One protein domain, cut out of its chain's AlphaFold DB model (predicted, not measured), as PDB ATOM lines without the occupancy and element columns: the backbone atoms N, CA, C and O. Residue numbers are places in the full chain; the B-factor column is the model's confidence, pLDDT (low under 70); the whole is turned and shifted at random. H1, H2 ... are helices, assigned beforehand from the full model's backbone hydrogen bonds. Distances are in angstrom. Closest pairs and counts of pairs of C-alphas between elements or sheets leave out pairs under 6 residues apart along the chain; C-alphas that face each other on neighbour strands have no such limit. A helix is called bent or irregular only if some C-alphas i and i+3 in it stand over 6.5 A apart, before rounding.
ATOM      1  N   GLU A  37     116.813  99.975  82.958       47.12
ATOM      2  CA  GLU A  37     117.392 101.237  82.477       47.12
ATOM      3  C   GLU A  37     116.772 101.719  81.162       47.12
ATOM      4  O   GLU A  37     116.595 102.919  80.981       47.12
ATOM      5  N   GLN A  38     116.409 100.829  80.234       50.47
ATOM      6  CA  GLN A  38     115.715 101.226  79.002       50.47
ATOM      7  C   GLN A  38     114.295 101.723  79.279       50.47
ATOM      8  O   GLN A  38     113.857 102.675  78.640       50.47
ATOM      9  N   LYS A  39     113.593 101.131  80.252       53.22
ATOM     10  CA  LYS A  39     112.301 101.644  80.730       53.22
ATOM     11  C   LYS A  39     112.471 103.031  81.345       53.22
ATOM     12  O   LYS A  39     111.729 103.935  80.991       53.22
ATOM     13  N   GLN A  40     113.500 103.227  82.165       45.81
ATOM     14  CA  GLN A  40     113.800 104.517  82.785       45.81
ATOM     15  C   GLN A  40     114.260 105.585  81.777       45.81
ATOM     16  O   GLN A  40     113.880 106.740  81.905       45.81
ATOM     17  N   ARG A  41     115.013 105.206  80.733       49.06
ATOM     18  CA  ARG A  41     115.420 106.095  79.626       49.06
ATOM     19  C   ARG A  41     114.268 106.444  78.679       49.06
ATOM     20  O   ARG A  41     114.295 107.506  78.070       49.06
ATOM     21  N   GLN A  42     113.277 105.561  78.534       48.56
ATOM     22  CA  GLN A  42     112.052 105.828  77.767       48.56
ATOM     23  C   GLN A  42     110.994 106.583  78.585       48.56
ATOM     24  O   GLN A  42     110.085 107.180  78.012       48.56
ATOM     25  N   MET A  43     111.112 106.581  79.913       50.59
ATOM     26  CA  MET A  43     110.305 107.400  80.803       50.59
ATOM     27  C   MET A  43     110.880 108.812  80.903       50.59
ATOM     28  O   MET A  43     111.720 109.105  81.750       50.59
ATOM     29  N   THR A  44     110.338 109.743  80.128       55.97
ATOM     30  CA  THR A  44     110.376 111.160  80.504       55.97
ATOM     31  C   THR A  44     109.323 111.412  81.560       55.97
ATOM     32  O   THR A  44     108.315 112.042  81.281       55.97
ATOM     33  N   ALA A  45     109.484 110.863  82.764       59.94
ATOM     34  CA  ALA A  45     108.501 111.012  83.832       59.94
ATOM     35  C   ALA A  45     108.480 112.466  84.341       59.94
ATOM     36  O   ALA A  45     109.001 112.785  85.408       59.94
ATOM     37  N   ALA A  46     107.933 113.363  83.520       69.25
ATOM     38  CA  ALA A  46     107.771 114.767  83.805       69.25
ATOM     39  C   ALA A  46     106.981 114.870  85.102       69.25
ATOM     40  O   ALA A  46     105.913 114.268  85.234       69.25
ATOM     41  N   SER A  47     107.526 115.610  86.067       85.62
ATOM     42  CA  SER A  47     106.835 115.847  87.325       85.62
ATOM     43  C   SER A  47     105.472 116.484  87.062       85.62
ATOM     44  O   SER A  47     105.268 117.166  86.052       85.62
ATOM     45  N   TRP A  48     104.542 116.331  88.002       88.81
ATOM     46  CA  TRP A  48     103.237 116.983  87.910       88.81
ATOM     47  C   TRP A  48     103.357 118.495  87.652       88.81
ATOM     48  O   TRP A  48     102.615 119.050  86.845       88.81
ATOM     49  N   SER A  49     104.344 119.159  88.260       86.44
ATOM     50  CA  SER A  49     104.631 120.577  88.020       86.44
ATOM     51  C   SER A  49     105.028 120.865  86.568       86.44
ATOM     52  O   SER A  49     104.548 121.840  85.991       86.44
ATOM     53  N   ALA A  50     105.852 120.012  85.952       86.06
ATOM     54  CA  ALA A  50     106.223 120.145  84.543       86.06
ATOM     55  C   ALA A  50     105.011 119.925  83.620       86.06
ATOM     56  O   ALA A  50     104.786 120.704  82.696       86.06
ATOM     57  N   VAL A  51     104.176 118.927  83.923       88.88
ATOM     58  CA  VAL A  51     102.920 118.673  83.201       88.88
ATOM     59  C   VAL A  51     101.957 119.857  83.321       88.88
ATOM     60  O   VAL A  51     101.418 120.305  82.312       88.88
ATOM     61  N   LYS A  52     101.787 120.436  84.518       90.12
ATOM     62  CA  LYS A  52     101.003 121.668  84.708       90.12
ATOM     63  C   LYS A  52     101.553 122.837  83.894       90.12
ATOM     64  O   LYS A  52     100.760 123.629  83.390       90.12
ATOM     65  N   GLY A  53     102.876 122.946  83.770       87.50
ATOM     66  CA  GLY A  53     103.529 123.930  82.907       87.50
ATOM     67  C   GLY A  53     103.152 123.744  81.437       87.50
ATOM     68  O   GLY A  53     102.729 124.699  80.794       87.50
ATOM     69  N   LEU A  54     103.208 122.510  80.927       88.50
ATOM     70  CA  LEU A  54     102.799 122.182  79.555       88.50
ATOM     71  C   LEU A  54     101.312 122.455  79.306       88.50
ATOM     72  O   LEU A  54     100.952 122.998  78.264       88.50
ATOM     73  N   ILE A  55     100.450 122.131  80.271       89.81
ATOM     74  CA  ILE A  55      99.020 122.442  80.183       89.81
ATOM     75  C   ILE A  55      98.808 123.960  80.118       89.81
ATOM     76  O   ILE A  55      98.075 124.427  79.252       89.81
ATOM     77  N   LYS A  56      99.487 124.736  80.970       90.12
ATOM     78  CA  LYS A  56      99.406 126.204  80.957       90.12
ATOM     79  C   LYS A  56      99.921 126.807  79.644       90.12
ATOM     80  O   LYS A  56      99.355 127.763  79.134       90.12
ATOM     81  N   LEU A  57     100.963 126.231  79.046       88.44
ATOM     82  CA  LEU A  57     101.404 126.640  77.708       88.44
ATOM     83  C   LEU A  57     100.326 126.373  76.652       88.44
ATOM     84  O   LEU A  57     100.117 127.194  75.761       88.44
ATOM     85  N   GLN A  58      99.598 125.260  76.768       85.38
ATOM     86  CA  GLN A  58      98.486 124.968  75.871       85.38
ATOM     87  C   GLN A  58      97.335 125.971  76.024       85.38
ATOM     88  O   GLN A  58      96.707 126.307  75.022       85.38
ATOM     89  N   THR A  59      97.062 126.473  77.234       87.94
ATOM     90  CA  THR A  59      96.007 127.480  77.431       87.94
ATOM     91  C   THR A  59      96.371 128.836  76.832       87.94
ATOM     92  O   THR A  59      95.484 129.521  76.332       87.94
ATOM     93  N   PHE A  60      97.657 129.199  76.768       85.00
ATOM     94  CA  PHE A  60      98.088 130.390  76.026       85.00
ATOM     95  C   PHE A  60      97.830 130.271  74.520       85.00
ATOM     96  O   PHE A  60      97.429 131.242  73.886       85.00
ATOM     97  N   ASN A  61      98.014 129.075  73.956       82.31
ATOM     98  CA  ASN A  61      97.761 128.814  72.536       82.31
ATOM     99  C   ASN A  61      96.271 128.611  72.217       82.31
ATOM    100  O   ASN A  61      95.863 128.715  71.062       82.31
ATOM    101  N   ASN A  62      95.457 128.289  73.224       83.81
ATOM    102  CA  ASN A  62      94.020 128.102  73.090       83.81
ATOM    103  C   ASN A  62      93.298 128.645  74.338       83.81
ATOM    104  O   ASN A  62      93.066 127.891  75.293       83.81
ATOM    105  N   PRO A  63      92.903 129.935  74.327       88.38
ATOM    106  CA  PRO A  63      92.270 130.593  75.470       88.38
ATOM    107  C   PRO A  63      90.977 129.925  75.956       88.38
ATOM    108  O   PRO A  63      90.643 130.038  77.133       88.38
ATOM    109  N   TYR A  64      90.273 129.165  75.109       86.62
ATOM    110  CA  TYR A  64      89.077 128.410  75.511       86.62
ATOM    111  C   TYR A  64      89.370 127.313  76.543       86.62
ATOM    112  O   TYR A  64      88.462 126.840  77.223       86.62
ATOM    113  N   LEU A  65      90.635 126.909  76.679       87.31
ATOM    114  CA  LEU A  65      91.072 125.949  77.685       87.31
ATOM    115  C   LEU A  65      91.380 126.612  79.033       87.31
ATOM    116  O   LEU A  65      91.421 125.914  80.043       87.31
ATOM    117  N   GLN A  66      91.566 127.936  79.086       90.31
ATOM    118  CA  GLN A  66      91.904 128.650  80.320       90.31
ATOM    119  C   GLN A  66      90.850 128.439  81.429       90.31
ATOM    120  O   GLN A  66      91.236 128.024  82.521       90.31
ATOM    121  N   PRO A  67      89.529 128.541  81.163       90.19
ATOM    122  CA  PRO A  67      88.508 128.243  82.174       90.19
ATOM    123  C   PRO A  67      88.482 126.776  82.616       90.19
ATOM    124  O   PRO A  67      87.938 126.450  83.665       90.19
ATOM    125  N   LEU A  68      89.015 125.858  81.803       88.50
ATOM    126  CA  LEU A  68      89.130 124.449  82.179       88.50
ATOM    127  C   LEU A  68      90.331 124.220  83.104       88.50
ATOM    128  O   LEU A  68      90.279 123.337  83.952       88.50
ATOM    129  N   TYR A  69      91.409 124.983  82.904       90.25
ATOM    130  CA  TYR A  69      92.626 124.928  83.712       90.25
ATOM    131  C   TYR A  69      92.454 125.605  85.071       90.25
ATOM    132  O   TYR A  69      92.958 125.104  86.073       90.25
ATOM    133  N   ASP A  70      91.737 126.728  85.104       92.12
ATOM    134  CA  ASP A  70      91.491 127.482  86.335       92.12
ATOM    135  C   ASP A  70      90.432 126.819  87.231       92.12
ATOM    136  O   ASP A  70      90.328 127.158  88.407       92.12
ATOM    137  N   ASP A  71      89.673 125.854  86.702       90.44
ATOM    138  CA  ASP A  71      88.695 125.057  87.444       90.44
ATOM    139  C   ASP A  71      89.397 123.931  88.241       90.44
ATOM    140  O   ASP A  71      89.890 122.958  87.647       90.44
ATOM    141  N   PRO A  72      89.427 124.005  89.592       88.31
ATOM    142  CA  PRO A  72      90.107 123.013  90.421       88.31
ATOM    143  C   PRO A  72      89.525 121.607  90.265       88.31
ATOM    144  O   PRO A  72      90.277 120.634  90.228       88.31
ATOM    145  N   TYR A  73      88.203 121.493  90.101       88.50
ATOM    146  CA  TYR A  73      87.531 120.205  89.953       88.50
ATOM    147  C   TYR A  73      87.973 119.501  88.665       88.50
ATOM    148  O   TYR A  73      88.258 118.303  88.652       88.50
ATOM    149  N   ARG A  74      88.106 120.254  87.568       87.62
ATOM    150  CA  ARG A  74      88.616 119.721  86.295       87.62
ATOM    151  C   ARG A  74      90.084 119.327  86.390       87.62
ATOM    152  O   ARG A  74      90.470 118.277  85.874       87.62
ATOM    153  N   MET A  75      90.895 120.122  87.078       90.12
ATOM    154  CA  MET A  75      92.308 119.806  87.271       90.12
ATOM    155  C   MET A  75      92.540 118.604  88.193       90.12
ATOM    156  O   MET A  75      93.514 117.883  87.979       90.12
ATOM    157  N   ASP A  76      91.642 118.313  89.134       90.88
ATOM    158  CA  ASP A  76      91.691 117.086  89.941       90.88
ATOM    159  C   ASP A  76      91.427 115.825  89.109       90.88
ATOM    160  O   ASP A  76      92.066 114.784  89.316       90.88
ATOM    161  N   ILE A  77      90.555 115.916  88.103       88.75
ATOM    162  CA  ILE A  77      90.341 114.836  87.134       88.75
ATOM    163  C   ILE A  77      91.627 114.593  86.327       88.75
ATOM    164  O   ILE A  77      92.071 113.451  86.181       88.75
ATOM    165  N   VAL A  78      92.266 115.663  85.843       90.31
ATOM    166  CA  VAL A  78      93.544 115.577  85.114       90.31
ATOM    167  C   VAL A  78      94.658 115.035  86.011       90.31
ATOM    168  O   VAL A  78      95.457 114.212  85.565       90.31
ATOM    169  N   ARG A  79      94.696 115.436  87.285       91.94
ATOM    170  CA  ARG A  79      95.650 114.920  88.272       91.94
ATOM    171  C   ARG A  79      95.452 113.429  88.516       91.94
ATOM    172  O   ARG A  79      96.421 112.680  88.489       91.94
ATOM    173  N   SER A  80      94.210 112.980  88.661       89.50
ATOM    174  CA  SER A  80      93.890 111.555  88.808       89.50
ATOM    175  C   SER A  80      94.345 110.748  87.585       89.50
ATOM    176  O   SER A  80      94.889 109.650  87.718       89.50
ATOM    177  N   TRP A  81      94.185 111.311  86.381       89.56
ATOM    178  CA  TRP A  81      94.718 110.725  85.150       89.56
ATOM    179  C   TRP A  81      96.253 110.679  85.141       89.56
ATOM    180  O   TRP A  81      96.830 109.665  84.740       89.56
ATOM    181  N   TYR A  82      96.916 111.744  85.603       91.00
ATOM    182  CA  TYR A  82      98.369 111.790  85.773       91.00
ATOM    183  C   TYR A  82      98.853 110.725  86.749       91.00
ATOM    184  O   TYR A  82      99.732 109.961  86.377       91.00
ATOM    185  N   ASP A  83      98.261 110.596  87.933       89.19
ATOM    186  CA  ASP A  83      98.698 109.619  88.934       89.19
ATOM    187  C   ASP A  83      98.541 108.181  88.420       89.19
ATOM    188  O   ASP A  83      99.436 107.348  88.585       89.19
ATOM    189  N   ALA A  84      97.442 107.892  87.716       86.19
ATOM    190  CA  ALA A  84      97.241 106.609  87.049       86.19
ATOM    191  C   ALA A  84      98.293 106.358  85.954       86.19
ATOM    192  O   ALA A  84      98.891 105.282  85.898       86.19
ATOM    193  N   SER A  85      98.549 107.356  85.110       83.75
ATOM    194  CA  SER A  85      99.532 107.284  84.024       83.75
ATOM    195  C   SER A  85     100.962 107.149  84.548       83.75
ATOM    196  O   SER A  85     101.739 106.336  84.060       83.75
ATOM    197  N   TYR A  86     101.303 107.902  85.587       84.25
ATOM    198  CA  TYR A  86     102.601 107.883  86.239       84.25
ATOM    199  C   TYR A  86     102.835 106.538  86.922       84.25
ATOM    200  O   TYR A  86     103.909 105.951  86.794       84.25
ATOM    201  N   ARG A  87     101.812 105.994  87.592       80.62
ATOM    202  CA  ARG A  87     101.859 104.648  88.170       80.62
ATOM    203  C   ARG A  87     102.085 103.585  87.101       80.62
ATOM    204  O   ARG A  87     102.890 102.687  87.325       80.62
ATOM    205  N   ASP A  88     101.417 103.663  85.955       76.44
ATOM    206  CA  ASP A  88     101.676 102.736  84.846       76.44
ATOM    207  C   ASP A  88     103.096 102.858  84.314       76.44
ATOM    208  O   ASP A  88     103.755 101.839  84.112       76.44
ATOM    209  N   ALA A  89     103.558 104.091  84.092       73.06
ATOM    210  CA  ALA A  89     104.894 104.353  83.590       73.06
ATOM    211  C   ALA A  89     105.942 103.764  84.548       73.06
ATOM    212  O   ALA A  89     106.824 103.032  84.115       73.06
ATOM    213  N   THR A  90     105.788 104.000  85.855       70.31
ATOM    214  CA  THR A  90     106.761 103.598  86.888       70.31
ATOM    215  C   THR A  90     106.661 102.126  87.283       70.31
ATOM    216  O   THR A  90     107.665 101.421  87.332       70.31
ATOM    217  N   THR A  91     105.460 101.637  87.593       71.75
ATOM    218  CA  THR A  91     105.263 100.298  88.176       71.75
ATOM    219  C   THR A  91     104.920  99.238  87.136       71.75
ATOM    220  O   THR A  91     105.150  98.048  87.371       71.75
ATOM    221  N   GLY A  92     104.351  99.631  85.989       65.00
ATOM    222  CA  GLY A  92     103.908  98.720  84.932       65.00
ATOM    223  C   GLY A  92     102.945  97.625  85.406       65.00
ATOM    224  O   GLY A  92     102.913  96.545  84.813       65.00
ATOM    225  N   ASP A  93     102.208  97.848  86.501       70.38
ATOM    226  CA  ASP A  93     101.245  96.884  87.053       70.38
ATOM    227  C   ASP A  93      99.935  96.812  86.237       70.38
ATOM    228  O   ASP A  93      99.095  95.938  86.472       70.38
ATOM    229  N   GLY A  94      99.780  97.708  85.252       68.12
ATOM    230  CA  GLY A  94      98.634  97.804  84.351       68.12
ATOM    231  C   GLY A  94      97.353  98.283  85.034       68.12
ATOM    232  O   GLY A  94      96.293  98.289  84.406       68.12
ATOM    233  N   LYS A  95      97.407  98.662  86.319       72.31
ATOM    234  CA  LYS A  95      96.243  99.193  87.036       72.31
ATOM    235  C   LYS A  95      95.912 100.610  86.583       72.31
ATOM    236  O   LYS A  95      94.726 100.931  86.496       72.31
ATOM    237  N   GLY A  96      96.918 101.419  86.253       75.25
ATOM    238  CA  GLY A  96      96.701 102.714  85.615       75.25
ATOM    239  C   GLY A  96      96.055 102.556  84.238       75.25
ATOM    240  O   GLY A  96      95.139 103.302  83.908       75.25
ATOM    241  N   GLN A  97      96.403 101.500  83.495       74.38
ATOM    242  CA  GLN A  97      95.885 101.291  82.143       74.38
ATOM    243  C   GLN A  97      94.405 100.937  82.221       74.38
ATOM    244  O   GLN A  97      93.597 101.459  81.464       74.38
ATOM    245  N   ILE A  98      94.027 100.117  83.206       76.88
ATOM    246  CA  ILE A  98      92.625  99.809  83.501       76.88
ATOM    247  C   ILE A  98      91.845 101.075  83.880       76.88
ATOM    248  O   ILE A  98      90.684 101.200  83.493       76.88
ATOM    249  N   PHE A  99      92.441 101.990  84.648       79.81
ATOM    250  CA  PHE A  99      91.809 103.266  84.986       79.81
ATOM    251  C   PHE A  99      91.610 104.133  83.736       79.81
ATOM    252  O   PHE A  99      90.493 104.570  83.467       79.81
ATOM    253  N   ARG A 100      92.655 104.291  82.921       78.12
ATOM    254  CA  ARG A 100      92.635 105.073  81.677       78.12
ATOM    255  C   ARG A 100      91.676 104.499  80.635       78.12
ATOM    256  O   ARG A 100      90.973 105.252  79.970       78.12
ATOM    257  N   ASP A 101      91.586 103.175  80.524       78.62
ATOM    258  CA  ASP A 101      90.648 102.494  79.626       78.62
ATOM    259  C   ASP A 101      89.196 102.678  80.073       78.62
ATOM    260  O   ASP A 101      88.319 102.869  79.234       78.62
ATOM    261  N   ARG A 102      88.921 102.642  81.385       75.44
ATOM    262  CA  ARG A 102      87.587 102.978  81.904       75.44
ATOM    263  C   ARG A 102      87.250 104.431  81.620       75.44
ATOM    264  O   ARG A 102      86.177 104.717  81.115       75.44
ATOM    265  N   PHE A 103      88.186 105.325  81.891       75.50
ATOM    266  CA  PHE A 103      88.020 106.749  81.665       75.50
ATOM    267  C   PHE A 103      87.742 107.078  80.191       75.50
ATOM    268  O   PHE A 103      86.809 107.818  79.908       75.50
ATOM    269  N   ARG A 104      88.447 106.447  79.241       73.88
ATOM    270  CA  ARG A 104      88.152 106.588  77.802       73.88
ATOM    271  C   ARG A 104      86.755 106.113  77.412       73.88
ATOM    272  O   ARG A 104      86.185 106.659  76.477       73.88
ATOM    273  N   ARG A 105      86.212 105.107  78.106       72.69
ATOM    274  CA  ARG A 105      84.817 104.678  77.915       72.69
ATOM    275  C   ARG A 105      83.847 105.720  78.449       72.69
ATOM    276  O   ARG A 105      82.895 106.038  77.757       72.69
ATOM    277  N   PHE A 106      84.131 106.287  79.624       69.56
ATOM    278  CA  PHE A 106      83.312 107.365  80.181       69.56
ATOM    279  C   PHE A 106      83.372 108.644  79.318       69.56
ATOM    280  O   PHE A 106      82.432 109.427  79.303       69.56
ATOM    281  N   SER A 107      84.452 108.850  78.558       66.00
ATOM    282  CA  SER A 107      84.616 109.977  77.633       66.00
ATOM    283  C   SER A 107      84.356 109.620  76.159       66.00
ATOM    284  O   SER A 107      84.930 110.273  75.285       66.00
ATOM    285  N   SER A 108      83.629 108.536  75.870       65.56
ATOM    286  CA  SER A 108      83.353 108.112  74.491       65.56
ATOM    287  C   SER A 108      82.475 109.141  73.762       65.56
ATOM    288  O   SER A 108      81.778 109.930  74.394       65.56
ATOM    289  N   ASP A 109      82.517 109.158  72.426       63.03
ATOM    290  CA  ASP A 109      81.625 110.009  71.618       63.03
ATOM    291  C   ASP A 109      80.180 109.468  71.568       63.03
ATOM    292  O   ASP A 109      79.300 110.105  70.986       63.03
ATOM    293  N   ASP A 110      79.928 108.302  72.172       68.75
ATOM    294  CA  ASP A 110      78.604 107.699  72.245       68.75
ATOM    295  C   ASP A 110      77.818 108.295  73.417       68.75
ATOM    296  O   ASP A 110      77.907 107.851  74.562       68.75
ATOM    297  N   ILE A 111      77.022 109.316  73.103       64.56
ATOM    298  CA  ILE A 111      76.123 109.993  74.046       64.56
ATOM    299  C   ILE A 111      75.048 109.067  74.638       64.56
ATOM    300  O   ILE A 111      74.383 109.453  75.600       64.56
ATOM    301  N   HIS A 112      74.850 107.874  74.066       71.38
ATOM    302  CA  HIS A 112      73.908 106.871  74.554       71.38
ATOM    303  C   HIS A 112      74.574 105.798  75.428       71.38
ATOM    304  O   HIS A 112      73.869 104.931  75.953       71.38
ATOM    305  N   ASP A 113      75.897 105.850  75.638       71.00
ATOM    306  CA  ASP A 113      76.551 104.990  76.621       71.00
ATOM    307  C   ASP A 113      76.044 105.379  78.025       71.00
ATOM    308  O   ASP A 113      76.169 106.538  78.426       71.00
ATOM    309  N   PRO A 114      75.498 104.444  78.824       67.56
ATOM    310  CA  PRO A 114      75.077 104.724  80.201       67.56
ATOM    311  C   PRO A 114      76.230 105.178  81.111       67.56
ATOM    312  O   PRO A 114      76.002 105.624  82.232       67.56
ATOM    313  N   ASN A 115      77.469 105.039  80.648       68.69
ATOM    314  CA  ASN A 115      78.677 105.504  81.302       68.69
ATOM    315  C   ASN A 115      79.175 106.841  80.718       68.69
ATOM    316  O   ASN A 115      80.224 107.320  81.114       68.69
ATOM    317  N   PHE A 116      78.493 107.471  79.771       69.19
ATOM    318  CA  PHE A 116      78.961 108.737  79.219       69.19
ATOM    319  C   PHE A 116      78.952 109.856  80.279       69.19
ATOM    320  O   PHE A 116      77.926 110.140  80.896       69.19
ATOM    321  N   ASP A 117      80.094 110.521  80.466       73.38
ATOM    322  CA  ASP A 117      80.206 111.758  81.237       73.38
ATOM    323  C   ASP A 117      80.752 112.886  80.335       73.38
ATOM    324  O   ASP A 117      81.957 112.938  80.041       73.38
ATOM    325  N   PRO A 118      79.897 113.843  79.922       69.12
ATOM    326  CA  PRO A 118      80.292 114.934  79.033       69.12
ATOM    327  C   PRO A 118      81.357 115.852  79.645       69.12
ATOM    328  O   PRO A 118      82.083 116.530  78.915       69.12
ATOM    329  N   ARG A 119      81.498 115.875  80.976       68.69
ATOM    330  CA  ARG A 119      82.495 116.704  81.670       68.69
ATOM    331  C   ARG A 119      83.909 116.191  81.431       68.69
ATOM    332  O   ARG A 119      84.845 116.987  81.363       68.69
ATOM    333  N   LEU A 120      84.064 114.880  81.245       72.75
ATOM    334  CA  LEU A 120      85.353 114.244  80.977       72.75
ATOM    335  C   LEU A 120      85.855 114.539  79.561       72.75
ATOM    336  O   LEU A 120      87.063 114.556  79.328       72.75
ATOM    337  N   ARG A 121      84.943 114.839  78.627       76.69
ATOM    338  CA  ARG A 121      85.286 115.261  77.264       76.69
ATOM    339  C   ARG A 121      86.017 116.601  77.249       76.69
ATOM    340  O   ARG A 121      86.983 116.765  76.513       76.69
ATOM    341  N   LEU A 122      85.601 117.537  78.105       79.44
ATOM    342  CA  LEU A 122      86.184 118.881  78.175       79.44
ATOM    343  C   LEU A 122      87.671 118.849  78.554       79.44
ATOM    344  O   LEU A 122      88.456 119.634  78.041       79.44
ATOM    345  N   VAL A 123      88.076 117.912  79.411       85.62
ATOM    346  CA  VAL A 123      89.458 117.802  79.909       85.62
ATOM    347  C   VAL A 123      90.344 116.852  79.088       85.62
ATOM    348  O   VAL A 123      91.532 116.714  79.388       85.62
ATOM    349  N   GLN A 124      89.820 116.235  78.020       84.31
ATOM    350  CA  GLN A 124      90.607 115.375  77.122       84.31
ATOM    351  C   GLN A 124      91.875 116.042  76.561       84.31
ATOM    352  O   GLN A 124      92.913 115.372  76.531       84.31
ATOM    353  N   PRO A 125      91.869 117.333  76.157       86.19
ATOM    354  CA  PRO A 125      93.082 117.990  75.673       86.19
ATOM    355  C   PRO A 125      94.215 117.970  76.707       86.19
ATOM    356  O   PRO A 125      95.373 117.745  76.357       86.19
ATOM    357  N   PHE A 126      93.894 118.128  77.993       90.06
ATOM    358  CA  PHE A 126      94.880 118.083  79.073       90.06
ATOM    359  C   PHE A 126      95.404 116.669  79.315       90.06
ATOM    360  O   PHE A 126      96.596 116.478  79.538       90.06
ATOM    361  N   MET A 127      94.549 115.656  79.193       87.94
ATOM    362  CA  MET A 127      94.963 114.252  79.301       87.94
ATOM    363  C   MET A 127      95.906 113.835  78.180       87.94
ATOM    364  O   MET A 127      96.855 113.093  78.423       87.94
ATOM    365  N   ALA A 128      95.695 114.345  76.965       85.25
ATOM    366  CA  ALA A 128      96.615 114.118  75.860       85.25
ATOM    367  C   ALA A 128      98.014 114.683  76.165       85.25
ATOM    368  O   ALA A 128      99.008 114.035  75.844       85.25
ATOM    369  N   ILE A 129      98.099 115.840  76.830       86.88
ATOM    370  CA  ILE A 129      99.373 116.426  77.282       86.88
ATOM    371  C   ILE A 129     100.025 115.548  78.349       86.88
ATOM    372  O   ILE A 129     101.218 115.273  78.256       86.88
ATOM    373  N   VAL A 130      99.258 115.063  79.331       88.56
ATOM    374  CA  VAL A 130      99.759 114.121  80.349       88.56
ATOM    375  C   VAL A 130     100.342 112.869  79.687       88.56
ATOM    376  O   VAL A 130     101.465 112.467  79.990       88.56
ATOM    377  N   ASP A 131      99.601 112.278  78.750       84.31
ATOM    378  CA  ASP A 131     100.026 111.087  78.017       84.31
ATOM    379  C   ASP A 131     101.295 111.353  77.193       84.31
ATOM    380  O   ASP A 131     102.205 110.522  77.158       84.31
ATOM    381  N   GLN A 132     101.375 112.512  76.536       81.81
ATOM    382  CA  GLN A 132     102.560 112.919  75.788       81.81
ATOM    383  C   GLN A 132     103.771 113.105  76.699       81.81
ATOM    384  O   GLN A 132     104.847 112.598  76.384       81.81
ATOM    385  N   ALA A 133     103.585 113.784  77.829       82.06
ATOM    386  CA  ALA A 133     104.651 114.067  78.771       82.06
ATOM    387  C   ALA A 133     105.222 112.775  79.364       82.06
ATOM    388  O   ALA A 133     106.435 112.614  79.403       82.06
ATOM    389  N   LEU A 134     104.359 111.835  79.763       79.50
ATOM    390  CA  LEU A 134     104.770 110.622  80.474       79.50
ATOM    391  C   LEU A 134     105.209 109.469  79.565       79.50
ATOM    392  O   LEU A 134     106.029 108.655  79.987       79.50
ATOM    393  N   PHE A 135     104.675 109.372  78.343       74.75
ATOM    394  CA  PHE A 135     104.907 108.211  77.472       74.75
ATOM    395  C   PHE A 135     105.521 108.543  76.108       74.75
ATOM    396  O   PHE A 135     105.835 107.618  75.357       74.75
ATOM    397  N   LYS A 136     105.637 109.822  75.722       66.06
ATOM    398  CA  LYS A 136     105.861 110.206  74.317       66.06
ATOM    399  C   LYS A 136     107.006 111.195  74.078       66.06
ATOM    400  O   LYS A 136     106.995 111.882  73.058       66.06
ATOM    401  N   ALA A 137     108.049 111.202  74.903       51.81
ATOM    402  CA  ALA A 137     109.330 111.766  74.479       51.81
ATOM    403  C   ALA A 137     110.087 110.758  73.602       51.81
ATOM    404  O   ALA A 137     110.855 109.931  74.085       51.81
TER     405      ALA A 137
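What this domain is: This is residues 37 to 137 of the 143 residues of an uncharacterized protein of Candidatus Levybacteria bacterium CG10_big_fil_rev_8_21_14_0_10_35_13 (UniProt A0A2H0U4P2). Two helices lying side by side, the long H4 and H7, make the core; H5 folds back along part of H4 on one side, and H2 crosses H7 on the other side, with the short H3 folded back on its end. H1 lies at one end of the longest axis, and the long link before H6 lies at the other. The printed part has 101 residues, with seven named helices, H1 to H7 in order, and no named strand; the class is all helix. It is compact, with a radius of gyration of the C-alphas of 13.9 A and spans of 43 by 33 by 19 A.

How they stand to each other: H1, residues 37 to 42, touches no helix and is apart from H2, residues 48 to 61. H2 and H3, residues 63 to 69, form a helical hairpin and touch through residues 55 to 60 of H2, closest at the C-alphas of Thr 59 and Gln 66, 5.2 A. H3 touches the hub H4, residues 72 to 91, only at the corner and only just, with 3 pairs of C-alphas within 8 A, the closest those of Tyr 69 and Met 75, 6.2 A. H1 and H4 are near each other. H4 and H5, residues 95 to 106, form another helical hairpin at a steep tilt of 39 degrees; their closest C-alphas, Ala 84 and Gly 96, are 4.2 A apart. H6, residues 118 to 122, is close to H5 but not clearly touching, with the C-alphas of Phe 106 and Leu 120 7.2 A apart. H7, residues 124 to 135, touches H4 at a shallow tilt of 25 degrees, the same way, closest at the C-alphas of Tyr 82 and Val 130, 6.1 A. H7 also touches H2 at a steep tilt of 47 degrees, opposite ways, with the closest C-alphas, Ile 55 and Phe 126, 6.1 A apart. H5 and H7 are apart. Every O i to N i+4 pair is within hydrogen-bond range in H1, H2, H4, H5 and H7; H3 has 1 of 3, with 3 of 4 O i to N i+3 pairs, and H6 has 0 of 1, with 2 of 2.

Where its parts are: H1 begins at C-alpha 37, (117.392, 101.237, 82.477). From first to last C-alpha, H1 measures 8.5 A, H2 20.2 A, H3 10.0 A, H4 27.4 A, H5 16.8 A, H6 7.1 A and H7 16.0 A. H3 is only just irregular: C-alphas 64 and 67 are 6.7 A apart. H4 begins at C-alpha 72, (90.107, 123.013, 90.421), and H7 ends at C-alpha 135, (104.907, 108.211, 77.472).

The domain as a whole: The two C-alphas farthest apart, Glu 37 and His 112, are 44.6 A apart. The printed part has no cut. The link from H5 to H6, 11 residues, is long. The mean pLDDT of the printed part is 77.9; residues 37 to 46 and 106 to 111 are among those under 70.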